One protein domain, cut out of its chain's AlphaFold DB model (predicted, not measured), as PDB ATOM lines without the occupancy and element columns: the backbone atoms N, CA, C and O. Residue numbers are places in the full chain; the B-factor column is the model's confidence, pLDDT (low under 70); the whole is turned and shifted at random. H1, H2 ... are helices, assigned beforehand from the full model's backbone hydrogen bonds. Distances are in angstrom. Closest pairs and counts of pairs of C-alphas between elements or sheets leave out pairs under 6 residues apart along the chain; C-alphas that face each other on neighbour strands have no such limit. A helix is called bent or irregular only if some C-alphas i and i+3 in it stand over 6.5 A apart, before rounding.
ATOM      1  N   VAL A 320      38.558  31.157 -32.056       66.25
ATOM      2  CA  VAL A 320      39.677  31.161 -32.996       66.25
ATOM      3  C   VAL A 320      39.256  32.040 -34.171       66.25
ATOM      4  O   VAL A 320      38.348  31.688 -34.923       66.25
ATOM      5  N   ASN A 321      39.870  33.220 -34.297       66.25
ATOM      6  CA  ASN A 321      39.749  34.034 -35.510       66.25
ATOM      7  C   ASN A 321      40.076  33.156 -36.728       66.25
ATOM      8  O   ASN A 321      40.963  32.312 -36.621       66.25
ATOM      9  N   GLU A 322      39.385  33.358 -37.856       63.47
ATOM     10  CA  GLU A 322      39.537  32.613 -39.122       63.47
ATOM     11  C   GLU A 322      40.924  32.800 -39.780       63.47
ATOM     12  O   GLU A 322      41.049  33.172 -40.945       63.47
ATOM     13  N   ASN A 323      42.000  32.543 -39.050       70.44
ATOM     14  CA  ASN A 323      43.319  32.385 -39.617       70.44
ATOM     15  C   ASN A 323      43.310  31.027 -40.322       70.44
ATOM     16  O   ASN A 323      43.320  29.975 -39.679       70.44
ATOM     17  N   SER A 324      43.246  31.066 -41.651       78.50
ATOM     18  CA  SER A 324      43.140  29.901 -42.537       78.50
ATOM     19  C   SER A 324      44.215  28.835 -42.296       78.50
ATOM     20  O   SER A 324      43.974  27.663 -42.557       78.50
ATOM     21  N   GLU A 325      45.370  29.223 -41.756       86.19
ATOM     22  CA  GLU A 325      46.507  28.330 -41.509       86.19
ATOM     23  C   GLU A 325      46.256  27.324 -40.375       86.19
ATOM     24  O   GLU A 325      46.497  26.136 -40.554       86.19
ATOM     25  N   MET A 326      45.713  27.753 -39.228       85.44
ATOM     26  CA  MET A 326      45.472  26.833 -38.099       85.44
ATOM     27  C   MET A 326      44.403  25.794 -38.420       85.44
ATOM     28  O   MET A 326      44.494  24.647 -37.986       85.44
ATOM     29  N   LYS A 327      43.397  26.195 -39.201       88.06
ATOM     30  CA  LYS A 327      42.360  25.278 -39.661       88.06
ATOM     31  C   LYS A 327      42.943  24.205 -40.579       88.06
ATOM     32  O   LYS A 327      42.611  23.040 -40.413       88.06
ATOM     33  N   LEU A 328      43.839  24.593 -41.486       91.56
ATOM     34  CA  LEU A 328      44.500  23.656 -42.389       91.56
ATOM     35  C   LEU A 328      45.345  22.638 -41.614       91.56
ATOM     36  O   LEU A 328      45.236  21.446 -41.873       91.56
ATOM     37  N   ILE A 329      46.105  23.080 -40.606       91.19
ATOM     38  CA  ILE A 329      46.875  22.159 -39.754       91.19
ATOM     39  C   ILE A 329      45.938  21.206 -39.005       91.19
ATOM     40  O   ILE A 329      46.197  20.006 -38.965       91.19
ATOM     41  N   PHE A 330      44.838  21.709 -38.441       93.12
ATOM     42  CA  PHE A 330      43.881  20.854 -37.743       93.12
ATOM     43  C   PHE A 330      43.267  19.799 -38.671       93.12
ATOM     44  O   PHE A 330      43.131  18.643 -38.267       93.12
ATOM     45  N   ASP A 331      42.874  20.196 -39.884       93.50
ATOM     46  CA  ASP A 331      42.250  19.301 -40.857       93.50
ATOM     47  C   ASP A 331      43.248  18.202 -41.270       93.50
ATOM     48  O   ASP A 331      42.906  17.023 -41.186       93.50
ATOM     49  N   VAL A 332      44.510  18.561 -41.553       95.00
ATOM     50  CA  VAL A 332      45.590  17.603 -41.857       95.00
ATOM     51  C   VAL A 332      45.843  16.649 -40.688       95.00
ATOM     52  O   VAL A 332      45.858  15.435 -40.876       95.00
ATOM     53  N   VAL A 333      45.995  17.163 -39.462       95.56
ATOM     54  CA  VAL A 333      46.221  16.315 -38.279       95.56
ATOM     55  C   VAL A 333      45.030  15.385 -38.049       95.56
ATOM     56  O   VAL A 333      45.215  14.215 -37.732       95.56
ATOM     57  N   SER A 334      43.803  15.871 -38.226       94.75
ATOM     58  CA  SER A 334      42.593  15.064 -38.036       94.75
ATOM     59  C   SER A 334      42.420  13.987 -39.101       94.75
ATOM     60  O   SER A 334      41.871  12.928 -38.799       94.75
ATOM     61  N   GLU A 335      42.861  14.253 -40.327       95.62
ATOM     62  CA  GLU A 335      42.824  13.305 -41.433       95.62
ATOM     63  C   GLU A 335      43.911  12.238 -41.288       95.62
ATOM     64  O   GLU A 335      43.591  11.050 -41.244       95.62
ATOM     65  N   VAL A 336      45.173  12.633 -41.103       96.31
ATOM     66  CA  VAL A 336      46.290  11.688 -40.929       96.31
ATOM     67  C   VAL A 336      46.088  10.825 -39.679       96.31
ATOM     68  O   VAL A 336      46.257   9.609 -39.722       96.31
ATOM     69  N   CYS A 337      45.623  11.423 -38.578       97.12
ATOM     70  CA  CYS A 337      45.332  10.717 -37.328       97.12
ATOM     71  C   CYS A 337      43.891  10.191 -37.225       97.12
ATOM     72  O   CYS A 337      43.403   9.926 -36.120       97.12
ATOM     73  N   ALA A 338      43.170  10.053 -38.339       95.88
ATOM     74  CA  ALA A 338      41.866   9.405 -38.326       95.88
ATOM     75  C   ALA A 338      42.008   7.918 -37.956       95.88
ATOM     76  O   ALA A 338      42.931   7.242 -38.409       95.88
ATOM     77  N   ASP A 339      41.052   7.382 -37.187       93.62
ATOM     78  CA  ASP A 339      41.048   5.974 -36.747       93.62
ATOM     79  C   ASP A 339      41.308   4.977 -37.887       93.62
ATOM     80  O   ASP A 339      41.973   3.961 -37.693       93.62
ATOM     81  N   ASP A 340      40.767   5.258 -39.074       93.44
ATOM     82  CA  ASP A 340      40.867   4.356 -40.216       93.44
ATOM     83  C   ASP A 340      42.304   4.322 -40.804       93.44
ATOM     84  O   ASP A 340      42.716   3.279 -41.313       93.44
ATOM     85  N   ASN A 341      43.096   5.391 -40.642       94.38
ATOM     86  CA  ASN A 341      44.491   5.487 -41.104       94.38
ATOM     87  C   ASN A 341      45.489   4.863 -40.114       94.38
ATOM     88  O   ASN A 341      46.494   4.271 -40.524       94.38
ATOM     89  N   LEU A 342      45.163   4.890 -38.816       94.69
ATOM     90  CA  LEU A 342      45.982   4.311 -37.741       94.69
ATOM     91  C   LEU A 342      46.064   2.775 -37.787       94.69
ATOM     92  O   LEU A 342      46.892   2.173 -37.109       94.69
ATOM     93  N   HIS A 343      45.217   2.112 -38.579       91.25
ATOM     94  CA  HIS A 343      45.285   0.660 -38.777       91.25
ATOM     95  C   HIS A 343      46.453   0.210 -39.665       91.25
ATOM     96  O   HIS A 343      46.764  -0.983 -39.689       91.25
ATOM     97  N   SER A 344      47.081   1.131 -40.398       91.88
ATOM     98  CA  SER A 344      48.290   0.863 -41.172       91.88
ATOM     99  C   SER A 344      49.527   1.294 -40.384       91.88
ATOM    100  O   SER A 344      49.514   2.331 -39.724       91.88
ATOM    101  N   HIS A 345      50.615   0.523 -40.469       88.31
ATOM    102  CA  HIS A 345      51.879   0.887 -39.814       88.31
ATOM    103  C   HIS A 345      52.404   2.247 -40.307       88.31
ATOM    104  O   HIS A 345      52.937   3.032 -39.531       88.31
ATOM    105  N   HIS A 346      52.200   2.546 -41.593       91.06
ATOM    106  CA  HIS A 346      52.574   3.821 -42.198       91.06
ATOM    107  C   HIS A 346      51.771   4.995 -41.616       91.06
ATOM    108  O   HIS A 346      52.370   5.911 -41.063       91.06
ATOM    109  N   GLY A 347      50.434   4.925 -41.618       94.19
ATOM    110  CA  GLY A 347      49.591   5.988 -41.055       94.19
ATOM    111  C   GLY A 347      49.772   6.172 -39.544       94.19
ATOM    112  O   GLY A 347      49.710   7.292 -39.039       94.19
ATOM    113  N   LEU A 348      50.069   5.092 -38.811       94.75
ATOM    114  CA  LEU A 348      50.445   5.171 -37.397       94.75
ATOM    115  C   LEU A 348      51.735   5.985 -37.202       94.75
ATOM    116  O   LEU A 348      51.789   6.841 -36.319       94.75
ATOM    117  N   PHE A 349      52.754   5.743 -38.032       94.38
ATOM    118  CA  PHE A 349      54.038   6.441 -37.974       94.38
ATOM    119  C   PHE A 349      53.928   7.912 -38.396       94.38
ATOM    120  O   PHE A 349      54.486   8.783 -37.732       94.38
ATOM    121  N   GLU A 350      53.166   8.211 -39.449       95.12
ATOM    122  CA  GLU A 350      52.916   9.588 -39.893       95.12
ATOM    123  C   GLU A 350      52.148  10.399 -38.850       95.12
ATOM    124  O   GLU A 350      52.524  11.522 -38.517       95.12
ATOM    125  N   CYS A 351      51.099   9.821 -38.264       97.19
ATOM    126  CA  CYS A 351      50.401  10.483 -37.173       97.19
ATOM    127  C   CYS A 351      51.329  10.678 -35.959       97.19
ATOM    128  O   CYS A 351      51.333  11.745 -35.344       97.19
ATOM    129  N   ALA A 352      52.156   9.682 -35.624       95.50
ATOM    130  CA  ALA A 352      53.121   9.784 -34.533       95.50
ATOM    131  C   ALA A 352      54.133  10.917 -34.735       95.50
ATOM    132  O   ALA A 352      54.380  11.680 -33.798       95.50
ATOM    133  N   SER A 353      54.677  11.066 -35.943       95.00
ATOM    134  CA  SER A 353      55.644  12.118 -36.258       95.00
ATOM    135  C   SER A 353      55.010  13.514 -36.204       95.00
ATOM    136  O   SER A 353      55.589  14.419 -35.599       95.00
ATOM    137  N   LEU A 354      53.787  13.678 -36.724       95.44
ATOM    138  CA  LEU A 354      53.029  14.935 -36.641       95.44
ATOM    139  C   LEU A 354      52.674  15.315 -35.198       95.44
ATOM    140  O   LEU A 354      52.643  16.496 -34.844       95.44
ATOM    141  N   CYS A 355      52.395  14.320 -34.358       96.69
ATOM    142  CA  CYS A 355      51.905  14.532 -33.004       96.69
ATOM    143  C   CYS A 355      53.000  14.613 -31.938       96.69
ATOM    144  O   CYS A 355      52.692  15.036 -30.819       96.69
ATOM    145  N   ALA A 356      54.252  14.272 -32.254       95.06
ATOM    146  CA  ALA A 356      55.353  14.182 -31.293       95.06
ATOM    147  C   ALA A 356      55.533  15.451 -30.439       95.06
ATOM    148  O   ALA A 356      55.663  15.364 -29.219       95.06
ATOM    149  N   SER A 357      55.464  16.639 -31.048       93.06
ATOM    150  CA  SER A 357      55.585  17.927 -30.341       93.06
ATOM    151  C   SER A 357      54.331  18.312 -29.548       93.06
ATOM    152  O   SER A 357      54.405  19.082 -28.594       93.06
ATOM    153  N   SER A 358      53.176  17.767 -29.928       94.50
ATOM    154  CA  SER A 358      51.874  18.081 -29.337       94.50
ATOM    155  C   SER A 358      51.475  17.182 -28.171       94.50
ATOM    156  O   SER A 358      50.490  17.452 -27.487       94.50
ATOM    157  N   LEU A 359      52.259  16.136 -27.896       94.44
ATOM    158  CA  LEU A 359      52.014  15.218 -26.786       94.44
ATOM    159  C   LEU A 359      51.906  15.929 -25.434       94.44
ATOM    160  O   LEU A 359      51.155  15.496 -24.562       94.44
ATOM    161  N   CYS A 360      52.591  17.060 -25.279       94.75
ATOM    162  CA  CYS A 360      52.549  17.862 -24.067       94.75
ATOM    163  C   CYS A 360      51.171  18.430 -23.709       94.75
ATOM    164  O   CYS A 360      50.961  18.820 -22.561       94.75
ATOM    165  N   CYS A 361      50.239  18.449 -24.660       95.19
ATOM    166  CA  CYS A 361      48.866  18.903 -24.473       95.19
ATOM    167  C   CYS A 361      47.954  17.880 -23.790       95.19
ATOM    168  O   CYS A 361      46.841  18.233 -23.402       95.19
ATOM    169  N   PHE A 362      48.384  16.623 -23.663       94.88
ATOM    170  CA  PHE A 362      47.557  15.551 -23.118       94.88
ATOM    171  C   PHE A 362      48.026  15.166 -21.724       94.88
ATOM    172  O   PHE A 362      49.201  14.858 -21.521       94.88
ATOM    173  N   ASP A 363      47.103  15.153 -20.766       93.94
ATOM    174  CA  ASP A 363      47.412  14.731 -19.410       93.94
ATOM    175  C   ASP A 363      47.739  13.231 -19.374       93.94
ATOM    176  O   ASP A 363      47.008  12.377 -19.891       93.94
ATOM    177  N   LYS A 364      48.867  12.895 -18.746       93.75
ATOM    178  CA  LYS A 364      49.347  11.515 -18.644       93.75
ATOM    179  C   LYS A 364      48.387  10.609 -17.880       93.75
ATOM    180  O   LYS A 364      48.290   9.424 -18.196       93.75
ATOM    181  N   SER A 365      47.721  11.134 -16.856       92.94
ATOM    182  CA  SER A 365      46.772  10.387 -16.036       92.94
ATOM    183  C   SER A 365      45.467  10.110 -16.780       92.94
ATOM    184  O   SER A 365      44.988   8.977 -16.715       92.94
ATOM    185  N   ASP A 366      44.970  11.066 -17.569       93.94
ATOM    186  CA  ASP A 366      43.782  10.882 -18.413       93.94
ATOM    187  C   ASP A 366      44.038   9.827 -19.495       93.94
ATOM    188  O   ASP A 366      43.277   8.868 -19.644       93.94
ATOM    189  N   VAL A 367      45.172   9.933 -20.194       94.00
ATOM    190  CA  VAL A 367      45.554   8.970 -21.236       94.00
ATOM    191  C   VAL A 367      45.776   7.574 -20.652       94.00
ATOM    192  O   VAL A 367      45.340   6.583 -21.235       94.00
ATOM    193  N   ALA A 368      46.409   7.465 -19.480       93.00
ATOM    194  CA  ALA A 368      46.602   6.180 -18.811       93.00
ATOM    195  C   ALA A 368      45.285   5.561 -18.309       93.00
ATOM    196  O   ALA A 368      45.174   4.334 -18.253       93.00
ATOM    197  N   ALA A 369      44.299   6.386 -17.943       94.50
ATOM    198  CA  ALA A 369      42.977   5.925 -17.531       94.50
ATOM    199  C   ALA A 369      42.170   5.370 -18.716       94.50
ATOM    200  O   ALA A 369      41.544   4.317 -18.581       94.50
ATOM    201  N   GLU A 370      42.223   6.037 -19.871       94.56
ATOM    202  CA  GLU A 370      41.505   5.625 -21.086       94.56
ATOM    203  C   GLU A 370      42.221   4.480 -21.830       94.56
ATOM    204  O   GLU A 370      41.580   3.578 -22.379       94.56
ATOM    205  N   ASN A 371      43.557   4.454 -21.808       94.62
ATOM    206  CA  ASN A 371      44.366   3.433 -22.469       94.62
ATOM    207  C   ASN A 371      45.508   2.908 -21.575       94.62
ATOM    208  O   ASN A 371      46.684   3.214 -21.796       94.62
ATOM    209  N   PRO A 372      45.217   2.015 -20.608       93.56
ATOM    210  CA  PRO A 372      46.237   1.465 -19.710       93.56
ATOM    211  C   PRO A 372      47.268   0.569 -20.420       93.56
ATOM    212  O   PRO A 372      48.238   0.136 -19.798       93.56
ATOM    213  N   LYS A 373      47.058   0.243 -21.705       93.81
ATOM    214  CA  LYS A 373      47.951  -0.597 -22.519       93.81
ATOM    215  C   LYS A 373      48.826   0.206 -23.484       93.81
ATOM    216  O   LYS A 373      49.591  -0.418 -24.215       93.81
ATOM    217  N   LEU A 374      48.750   1.538 -23.478       91.38
ATOM    218  CA  LEU A 374      49.469   2.389 -24.431       91.38
ATOM    219  C   LEU A 374      50.977   2.088 -24.476       91.38
ATOM    220  O   LEU A 374      51.520   1.867 -25.552       91.38
ATOM    221  N   ASP A 375      51.634   1.968 -23.316       87.31
ATOM    222  CA  ASP A 375      53.075   1.662 -23.226       87.31
ATOM    223  C   ASP A 375      53.444   0.316 -23.880       87.31
ATOM    224  O   ASP A 375      54.515   0.167 -24.462       87.31
ATOM    225  N   LEU A 376      52.547  -0.676 -23.827       88.19
ATOM    226  CA  LEU A 376      52.778  -1.974 -24.462       88.19
ATOM    227  C   LEU A 376      52.606  -1.896 -25.983       88.19
ATOM    228  O   LEU A 376      53.366  -2.532 -26.705       88.19
ATOM    229  N   ILE A 377      51.609  -1.145 -26.457       86.81
ATOM    230  CA  ILE A 377      51.336  -0.972 -27.890       86.81
ATOM    231  C   ILE A 377      52.492  -0.218 -28.549       86.81
ATOM    232  O   ILE A 377      53.008  -0.668 -29.565       86.81
ATOM    233  N   MET A 378      52.970   0.856 -27.919       83.56
ATOM    234  CA  MET A 378      54.080   1.670 -28.430       83.56
ATOM    235  C   MET A 378      55.367   0.848 -28.594       83.56
ATOM    236  O   MET A 378      56.017   0.917 -29.635       83.56
ATOM    237  N   LYS A 379      55.672  -0.013 -27.613       85.06
ATOM    238  CA  LYS A 379      56.811  -0.945 -27.669       85.06
ATOM    239  C   LYS A 379      56.661  -2.025 -28.736       85.06
ATOM    240  O   LYS A 379      57.649  -2.461 -29.322       85.06
ATOM    241  N   LEU A 380      55.440  -2.513 -28.959       85.88
ATOM    242  CA  LEU A 380      55.176  -3.556 -29.953       85.88
ATOM    243  C   LEU A 380      55.296  -3.025 -31.383       85.88
ATOM    244  O   LEU A 380      55.857  -3.719 -32.226       85.88
ATOM    245  N   GLU A 381      54.833  -1.800 -31.621       86.06
ATOM    246  CA  GLU A 381      54.886  -1.131 -32.928       86.06
ATOM    247  C   GLU A 381      56.219  -0.400 -33.176       86.06
ATOM    248  O   GLU A 381      56.350   0.329 -34.149       86.06
ATOM    249  N   ARG A 382      57.226  -0.582 -32.303       83.81
ATOM    250  CA  ARG A 382      58.556   0.055 -32.402       83.81
ATOM    251  C   ARG A 382      58.512   1.584 -32.537       83.81
ATOM    252  O   ARG A 382      59.414   2.182 -33.109       83.81
ATOM    253  N   LEU A 383      57.516   2.230 -31.940       83.56
ATOM    254  CA  LEU A 383      57.447   3.696 -31.877       83.56
ATOM    255  C   LEU A 383      58.374   4.284 -30.794       83.56
ATOM    256  O   LEU A 383      58.371   5.496 -30.556       83.56
ATOM    257  N   ASP A 384      59.169   3.428 -30.141       78.19
ATOM    258  CA  ASP A 384      60.199   3.778 -29.168       78.19
ATOM    259  C   ASP A 384      61.288   4.637 -29.841       78.19
ATOM    260  O   ASP A 384      62.234   4.127 -30.432       78.19
ATOM    261  N   GLY A 385      61.140   5.960 -29.757       82.56
ATOM    262  CA  GLY A 385      62.071   6.940 -30.332       82.56
ATOM    263  C   GLY A 385      61.374   8.074 -31.079       82.56
ATOM    264  O   GLY A 385      61.886   9.189 -31.095       82.56
ATOM    265  N   VAL A 386      60.181   7.816 -31.619       87.38
ATOM    266  CA  VAL A 386      59.376   8.831 -32.321       87.38
ATOM    267  C   VAL A 386      58.515   9.619 -31.336       87.38
ATOM    268  O   VAL A 386      58.408  10.840 -31.430       87.38
ATOM    269  N   LEU A 387      57.917   8.929 -30.359       90.25
ATOM    270  CA  LEU A 387      57.030   9.532 -29.364       90.25
ATOM    271  C   LEU A 387      57.694   9.533 -27.986       90.25
ATOM    272  O   LEU A 387      57.900   8.481 -27.380       90.25
ATOM    273  N   ASP A 388      57.971  10.720 -27.451       90.75
ATOM    274  CA  ASP A 388      58.488  10.877 -26.093       90.75
ATOM    275  C   ASP A 388      57.344  11.097 -25.088       90.75
ATOM    276  O   ASP A 388      56.912  12.227 -24.841       90.75
ATOM    277  N   LEU A 389      56.860  10.018 -24.457       90.94
ATOM    278  CA  LEU A 389      55.802  10.108 -23.435       90.94
ATOM    279  C   LEU A 389      56.238  10.861 -22.168       90.94
ATOM    280  O   LEU A 389      55.404  11.093 -21.287       90.94
ATOM    281  N   SER A 390      57.521  11.202 -22.012       92.12
ATOM    282  CA  SER A 390      57.955  12.050 -20.898       92.12
ATOM    283  C   SER A 390      57.438  13.485 -21.033       92.12
ATOM    284  O   SER A 390      57.295  14.172 -20.024       92.12
ATOM    285  N   THR A 391      57.074  13.897 -22.253       91.81
ATOM    286  CA  THR A 391      56.532  15.228 -22.540       91.81
ATOM    287  C   THR A 391      55.044  15.367 -22.227       91.81
ATOM    288  O   THR A 391      54.592  16.506 -22.115       91.81
ATOM    289  N   LEU A 392      54.285  14.274 -22.030       92.94
ATOM    290  CA  LEU A 392      52.837  14.339 -21.765       92.94
ATOM    291  C   LEU A 392      52.515  15.249 -20.570       92.94
ATOM    292  O   LEU A 392      53.080  15.096 -19.488       92.94
ATOM    293  N   GLY A 393      51.577  16.170 -20.775       90.00
ATOM    294  CA  GLY A 393      51.071  17.093 -19.761       90.00
ATOM    295  C   GLY A 393      51.994  18.273 -19.447       90.00
ATOM    296  O   GLY A 393      51.619  19.132 -18.661       90.00
ATOM    297  N   THR A 394      53.181  18.373 -20.057       90.69
ATOM    298  CA  THR A 394      54.129  19.468 -19.756       90.69
ATOM    299  C   THR A 394      53.684  20.842 -20.270       90.69
ATOM    300  O   THR A 394      54.186  21.853 -19.785       90.69
ATOM    301  N   CYS A 395      52.741  20.899 -21.218       88.31
ATOM    302  CA  CYS A 395      52.169  22.151 -21.725       88.31
ATOM    303  C   CYS A 395      50.908  22.588 -20.964       88.31
ATOM    304  O   CYS A 395      50.443  23.713 -21.160       88.31
ATOM    305  N   LEU A 396      50.358  21.726 -20.103       83.06
ATOM    306  CA  LEU A 396      49.262  22.078 -19.208       83.06
ATOM    307  C   LEU A 396      49.863  22.850 -18.029       83.06
ATOM    308  O   LEU A 396      50.303  22.276 -17.039       83.06
ATOM    309  N   ILE A 397      49.961  24.171 -18.176       76.12
ATOM    310  CA  ILE A 397      50.287  25.047 -17.052       76.12
ATOM    311  C   ILE A 397      49.081  25.000 -16.115       76.12
ATOM    312  O   ILE A 397      47.977  25.335 -16.540       76.12
ATOM    313  N   ASP A 398      49.288  24.587 -14.865       69.38
ATOM    314  CA  ASP A 398      48.244  24.631 -13.848       69.38
ATOM    315  C   ASP A 398      47.708  26.067 -13.754       69.38
ATOM    316  O   ASP A 398      48.428  27.003 -13.388       69.38
ATOM    317  N   ASP A 399      46.427  26.243 -14.087       64.88
ATOM    318  CA  ASP A 399      45.736  27.540 -14.109       64.88
ATOM    319  C   ASP A 399      45.864  28.315 -12.780       64.88
ATOM    320  O   ASP A 399      45.630  29.524 -12.735       64.88
ATOM    321  N   SER A 400      46.280  27.652 -11.693       66.44
ATOM    322  CA  SER A 400      46.554  28.271 -10.396       66.44
ATOM    323  C   SER A 400      47.683  29.306 -10.410       66.44
ATOM    324  O   SER A 400      47.650  30.215  -9.584       66.44
ATOM    325  N   ASP A 401      48.639  29.216 -11.341       63.50
ATOM    326  CA  ASP A 401      49.756  30.171 -11.440       63.50
ATOM    327  C   ASP A 401      49.586  31.175 -12.598       63.50
ATOM    328  O   ASP A 401      50.283  32.192 -12.679       63.50
ATOM    329  N   ALA A 402      48.622  30.925 -13.487       62.94
ATOM    330  CA  ALA A 402      48.431  31.662 -14.731       62.94
ATOM    331  C   ALA A 402      47.773  33.047 -14.540       62.94
ATOM    332  O   ALA A 402      47.964  33.948 -15.364       62.94
ATOM    333  N   GLU A 403      47.067  33.272 -13.423       61.69
ATOM    334  CA  GLU A 403      46.457  34.575 -13.106       61.69
ATOM    335  C   GLU A 403      47.492  35.698 -12.893       61.69
ATOM    336  O   GLU A 403      47.161  36.878 -13.033       61.69
ATOM    337  N   ALA A 404      48.756  35.367 -12.604       66.06
ATOM    338  CA  ALA A 404      49.797  36.364 -12.348       66.06
ATOM    339  C   ALA A 404      50.512  36.878 -13.614       66.06
ATOM    340  O   ALA A 404      51.142  37.936 -13.555       66.06
ATOM    341  N   ALA A 405      50.431  36.165 -14.747       61.00
ATOM    342  CA  ALA A 405      51.285  36.420 -15.916       61.00
ATOM    343  C   ALA A 405      50.576  37.043 -17.136       61.00
ATOM    344  O   ALA A 405      51.250  37.560 -18.020       61.00
ATOM    345  N   GLY A 406      49.241  37.045 -17.206       64.50
ATOM    346  CA  GLY A 406      48.501  37.738 -18.277       64.50
ATOM    347  C   GLY A 406      48.693  37.196 -19.709       64.50
ATOM    348  O   GLY A 406      48.201  37.819 -20.646       64.50
ATOM    349  N   GLU A 407      49.354  36.047 -19.891       57.53
ATOM    350  CA  GLU A 407      49.654  35.413 -21.193       57.53
ATOM    351  C   GLU A 407      48.948  34.050 -21.381       57.53
ATOM    352  O   GLU A 407      49.497  33.100 -21.928       57.53
ATOM    353  N   THR A 408      47.687  33.928 -20.962       56.75
ATOM    354  CA  THR A 408      46.940  32.649 -20.953       56.75
ATOM    355  C   THR A 408      46.362  32.202 -22.307       56.75
ATOM    356  O   THR A 408      45.613  31.230 -22.379       56.75
ATOM    357  N   GLY A 409      46.675  32.895 -23.407       60.31
ATOM    358  CA  GLY A 409      45.971  32.716 -24.684       60.31
ATOM    359  C   GLY A 409      46.625  31.802 -25.728       60.31
ATOM    360  O   GLY A 409      45.922  31.330 -26.616       60.31
ATOM    361  N   GLN A 410      47.944  31.576 -25.688       60.81
ATOM    362  CA  GLN A 410      48.653  30.934 -26.814       60.81
ATOM    363  C   GLN A 410      48.791  29.411 -26.693       60.81
ATOM    364  O   GLN A 410      48.677  28.709 -27.696       60.81
ATOM    365  N   THR A 411      48.982  28.877 -25.486       63.78
ATOM    366  CA  THR A 411      49.135  27.426 -25.268       63.78
ATOM    367  C   THR A 411      47.846  26.654 -25.560       63.78
ATOM    368  O   THR A 411      47.889  25.539 -26.074       63.78
ATOM    369  N   THR A 412      46.686  27.274 -25.338       75.88
ATOM    370  CA  THR A 412      45.374  26.669 -25.608       75.88
ATOM    371  C   THR A 412      45.097  26.492 -27.103       75.88
ATOM    372  O   THR A 412      44.485  25.499 -27.501       75.88
ATOM    373  N   GLN A 413      45.586  27.401 -27.954       85.38
ATOM    374  CA  GLN A 413      45.392  27.316 -29.405       85.38
ATOM    375  C   GLN A 413      46.189  26.163 -30.015       85.38
ATOM    376  O   GLN A 413      45.633  25.389 -30.793       85.38
ATOM    377  N   PHE A 414      47.448  25.994 -29.602       88.88
ATOM    378  CA  PHE A 414      48.284  24.880 -30.052       88.88
ATOM    379  C   PHE A 414      47.638  23.524 -29.724       88.88
ATOM    380  O   PHE A 414      47.437  22.696 -30.609       88.88
ATOM    381  N   CYS A 415      47.198  23.336 -28.477       92.00
ATOM    382  CA  CYS A 415      46.556  22.088 -28.064       92.00
ATOM    383  C   CYS A 415      45.208  21.830 -28.751       92.00
ATOM    384  O   CYS A 415      44.843  20.679 -28.980       92.00
ATOM    385  N   THR A 416      44.486  22.886 -29.133       90.69
ATOM    386  CA  THR A 416      43.227  22.757 -29.880       90.69
ATOM    387  C   THR A 416      43.467  22.209 -31.289       90.69
ATOM    388  O   THR A 416      42.745  21.316 -31.734       90.69
ATOM    389  N   VAL A 417      44.499  22.704 -31.981       92.50
ATOM    390  CA  VAL A 417      44.845  22.274 -33.348       92.50
ATOM    391  C   VAL A 417      45.290  20.809 -33.381       92.50
ATOM    392  O   VAL A 417      44.991  20.087 -34.328       92.50
ATOM    393  N   HIS A 418      45.921  20.332 -32.310       93.62
ATOM    394  CA  HIS A 418      46.381  18.951 -32.197       93.62
ATOM    395  C   HIS A 418      45.367  17.995 -31.553       93.62
ATOM    396  O   HIS A 418      45.723  16.882 -31.172       93.62
ATOM    397  N   GLY A 419      44.084  18.360 -31.473       92.12
ATOM    398  CA  GLY A 419      43.048  17.486 -30.908       92.12
ATOM    399  C   GLY A 419      42.960  16.100 -31.574       92.12
ATOM    400  O   GLY A 419      42.670  15.115 -30.894       92.12
ATOM    401  N   GLY A 420      43.276  16.001 -32.874       93.31
ATOM    402  CA  GLY A 420      43.319  14.735 -33.619       93.31
ATOM    403  C   GLY A 420      44.380  13.745 -33.116       93.31
ATOM    404  O   GLY A 420      44.161  12.535 -33.162       93.31
ATOM    405  N   CYS A 421      45.468  14.238 -32.516       96.62
ATOM    406  CA  CYS A 421      46.531  13.412 -31.933       96.62
ATOM    407  C   CYS A 421      46.053  12.531 -30.773       96.62
ATOM    408  O   CYS A 421      46.702  11.545 -30.420       96.62
ATOM    409  N   ARG A 422      44.883  12.833 -30.196       95.44
ATOM    410  CA  ARG A 422      44.268  11.987 -29.174       95.44
ATOM    411  C   ARG A 422      43.928  10.590 -29.700       95.44
ATOM    412  O   ARG A 422      44.025   9.632 -28.938       95.44
ATOM    413  N   ASN A 423      43.569  10.446 -30.977       95.19
ATOM    414  CA  ASN A 423      43.225   9.141 -31.554       95.19
ATOM    415  C   ASN A 423      44.421   8.181 -31.528       95.19
ATOM    416  O   ASN A 423      44.252   7.005 -31.216       95.19
ATOM    417  N   LEU A 424      45.632   8.701 -31.748       94.88
ATOM    418  CA  LEU A 424      46.875   7.939 -31.637       94.88
ATOM    419  C   LEU A 424      47.076   7.389 -30.218       94.88
ATOM    420  O   LEU A 424      47.375   6.212 -30.039       94.88
ATOM    421  N   LEU A 425      46.849   8.222 -29.199       94.94
ATOM    422  CA  LEU A 425      46.990   7.837 -27.788       94.94
ATOM    423  C   LEU A 425      45.911   6.844 -27.334       94.94
ATOM    424  O   LEU A 425      46.128   6.035 -26.429       94.94
ATOM    425  N   LEU A 426      44.743   6.878 -27.970       94.81
ATOM    426  CA  LEU A 426      43.636   5.962 -27.697       94.81
ATOM    427  C   LEU A 426      43.624   4.734 -28.604       94.81
ATOM    428  O   LEU A 426      42.765   3.860 -28.424       94.81
ATOM    429  N   PHE A 427      44.575   4.628 -29.530       93.38
ATOM    430  CA  PHE A 427      44.665   3.513 -30.453       93.38
ATOM    431  C   PHE A 427      44.829   2.191 -29.693       93.38
ATOM    432  O   PHE A 427      45.615   2.060 -28.750       93.38
ATOM    433  N   GLY A 428      44.014   1.202 -30.064       88.25
ATOM    434  CA  GLY A 428      43.973  -0.108 -29.411       88.25
ATOM    435  C   GLY A 428      43.303  -0.141 -28.029       88.25
ATOM    436  O   GLY A 428      43.198  -1.223 -27.441       88.25
ATOM    437  N   SER A 429      42.803   0.990 -27.512       91.75
ATOM    438  CA  SER A 429      41.965   0.990 -26.308       91.75
ATOM    439  C   SER A 429      40.611   0.330 -26.598       91.75
ATOM    440  O   SER A 429      40.049   0.473 -27.685       91.75
ATOM    441  N   GLU A 430      40.042  -0.385 -25.624       83.31
ATOM    442  CA  GLU A 430      38.697  -0.970 -25.770       83.31
ATOM    443  C   GLU A 430      37.618   0.121 -25.922       83.31
ATOM    444  O   GLU A 430      36.556  -0.121 -26.502       83.31
ATOM    445  N   GLU A 431      37.910   1.343 -25.460       71.44
ATOM    446  CA  GLU A 431      37.037   2.499 -25.619       71.44
ATOM    447  C   GLU A 431      37.038   3.082 -27.029       71.44
ATOM    448  O   GLU A 431      35.968   3.494 -27.468       71.44
ATOM    449  N   SER A 432      38.138   3.044 -27.787       67.12
ATOM    450  CA  SER A 432      38.131   3.472 -29.202       67.12
ATOM    451  C   SER A 432      37.076   2.699 -30.017       67.12
ATOM    452  O   SER A 432      36.265   3.276 -30.748       67.12
ATOM    453  N   ALA A 433      36.951   1.392 -29.757       64.69
ATOM    454  CA  ALA A 433      35.904   0.552 -30.333       64.69
ATOM    455  C   ALA A 433      34.489   0.916 -29.826       64.69
ATOM    456  O   ALA A 433      33.507   0.787 -30.565       64.69
ATOM    457  N   ALA A 434      34.360   1.394 -28.583       64.12
ATOM    458  CA  ALA A 434      33.087   1.771 -27.967       64.12
ATOM    459  C   ALA A 434      32.619   3.197 -28.325       64.12
ATOM    460  O   ALA A 434      31.411   3.424 -28.455       64.12
ATOM    461  N   ILE A 435      33.531   4.152 -28.537       60.91
ATOM    462  CA  ILE A 435      33.239   5.517 -29.009       60.91
ATOM    463  C   ILE A 435      32.646   5.450 -30.421       60.91
ATOM    464  O   ILE A 435      31.631   6.105 -30.687       60.91
ATOM    465  N   LYS A 436      33.146   4.540 -31.273       58.84
ATOM    466  CA  LYS A 436      32.539   4.203 -32.577       58.84
ATOM    467  C   LYS A 436      31.086   3.718 -32.429       58.84
ATOM    468  O   LYS A 436      30.267   3.940 -33.318       58.84
ATOM    469  N   PHE A 437      30.717   3.122 -31.290       50.84
ATOM    470  CA  PHE A 437      29.350   2.662 -31.008       50.84
ATOM    471  C   PHE A 437      28.447   3.759 -30.409       50.84
ATOM    472  O   PHE A 437      27.292   3.893 -30.815       50.84
ATOM    473  N   LYS A 438      28.957   4.589 -29.484       49.91
ATOM    474  CA  LYS A 438      28.189   5.678 -28.838       49.91
ATOM    475  C   LYS A 438      27.965   6.893 -29.742       49.91
ATOM    476  O   LYS A 438      26.875   7.463 -29.710       49.91
ATOM    477  N   SER A 439      28.952   7.260 -30.564       52.03
ATOM    478  CA  SER A 439      28.825   8.335 -31.563       52.03
ATOM    479  C   SER A 439      27.698   8.041 -32.562       52.03
ATOM    480  O   SER A 439      26.903   8.920 -32.896       52.03
ATOM    481  N   ASN A 440      27.532   6.768 -32.936       46.62
ATOM    482  CA  ASN A 440      26.411   6.328 -33.764       46.62
ATOM    483  C   ASN A 440      25.087   6.275 -32.967       46.62
ATOM    484  O   ASN A 440      24.067   6.752 -33.450       46.62
ATOM    485  N   ALA A 441      25.095   5.808 -31.711       43.78
ATOM    486  CA  ALA A 441      23.877   5.680 -30.899       43.78
ATOM    487  C   ALA A 441      23.190   7.017 -30.539       43.78
ATOM    488  O   ALA A 441      21.972   7.049 -30.364       43.78
TER     489      ALA A 441
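Overview. This is residues 320 to 441 of the 513 residues of an uncharacterized protein of Thalassiosira oceanica (UniProt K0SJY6). A compact cluster of helices is built round the short helix H7 at its core: H1 runs beside H7, the kinked H2 crosses it, and H3 and H4 lie near its last residues. A long link after H4 leads to residues 400 to 407, which stick out; H8 touches no helix. The printed part has 122 residues with eight named helices, H1 to H8 in order, and no named strand: all helix, compact, radius of gyration of the C-alphas 15.2 A, spans 43 by 34 by 30 A.

Arrangement. Start at H1, residues 324 to 336; its residues 333 to 336 alone touch H2, residues 345 to 361, closest at the C-alphas of Val 336 and Cys 351, 5.7 A. H2 is irregular, C-alphas 354 and 357 being 7.4 A apart, with a kink of 58 degrees near residue 355. H3, residues 364 to 370, only just touches H7, residues 419 to 426, with 3 pairs of C-alphas within 8 A, the closest Val 367 and Leu 425, 6.8 A. H4, residues 374 to 380, is close to H7 but not clearly touching, the closest C-alphas being Leu 374 and Leu 425, 6.9 A. H5, residues 399 to 402, touches no helix. H6, residues 410 to 417, touches H1, closest at the C-alphas of Phe 330 and Val 417, 4.7 A. H7 touches H1 at a shallow tilt of 19 degrees, closest at C-alphas 334 and 420, 4.5 A, and H2 at a steep 66 degrees, closest at C-alphas 355 and 421, 5.6 A. H8, residues 430 to 441, is close to H7 but not clearly touching, closest at C-alphas 426 and 432, 6.2 A. Every O i to N i+4 pair is within hydrogen-bond range in H1, H3 and H4, against 9 of 13 in H2, 3 of 4 in H6, 6 of 8 in H8 and 1 of 4 in H7, where 5 of 5 O i to N i+3 pairs are; H5 is too short.

Along the chain. Find C-alpha 324 at (43.140, 29.901, -42.537), where H1 begins its 18.6 A; H2 spans 23.9 A, and H8 runs 17.0 A to C-alpha 441 at (23.877, 5.680, -30.899).

Size, cuts and confidence. The C-alphas farthest apart, Ser 344 and Ala 404, are 45.8 A apart. The printed part has no cut; the link from H4 to H5 is long. The pLDDT is under 70 at residues 320 to 322, 398 to 411 and 432 to 441.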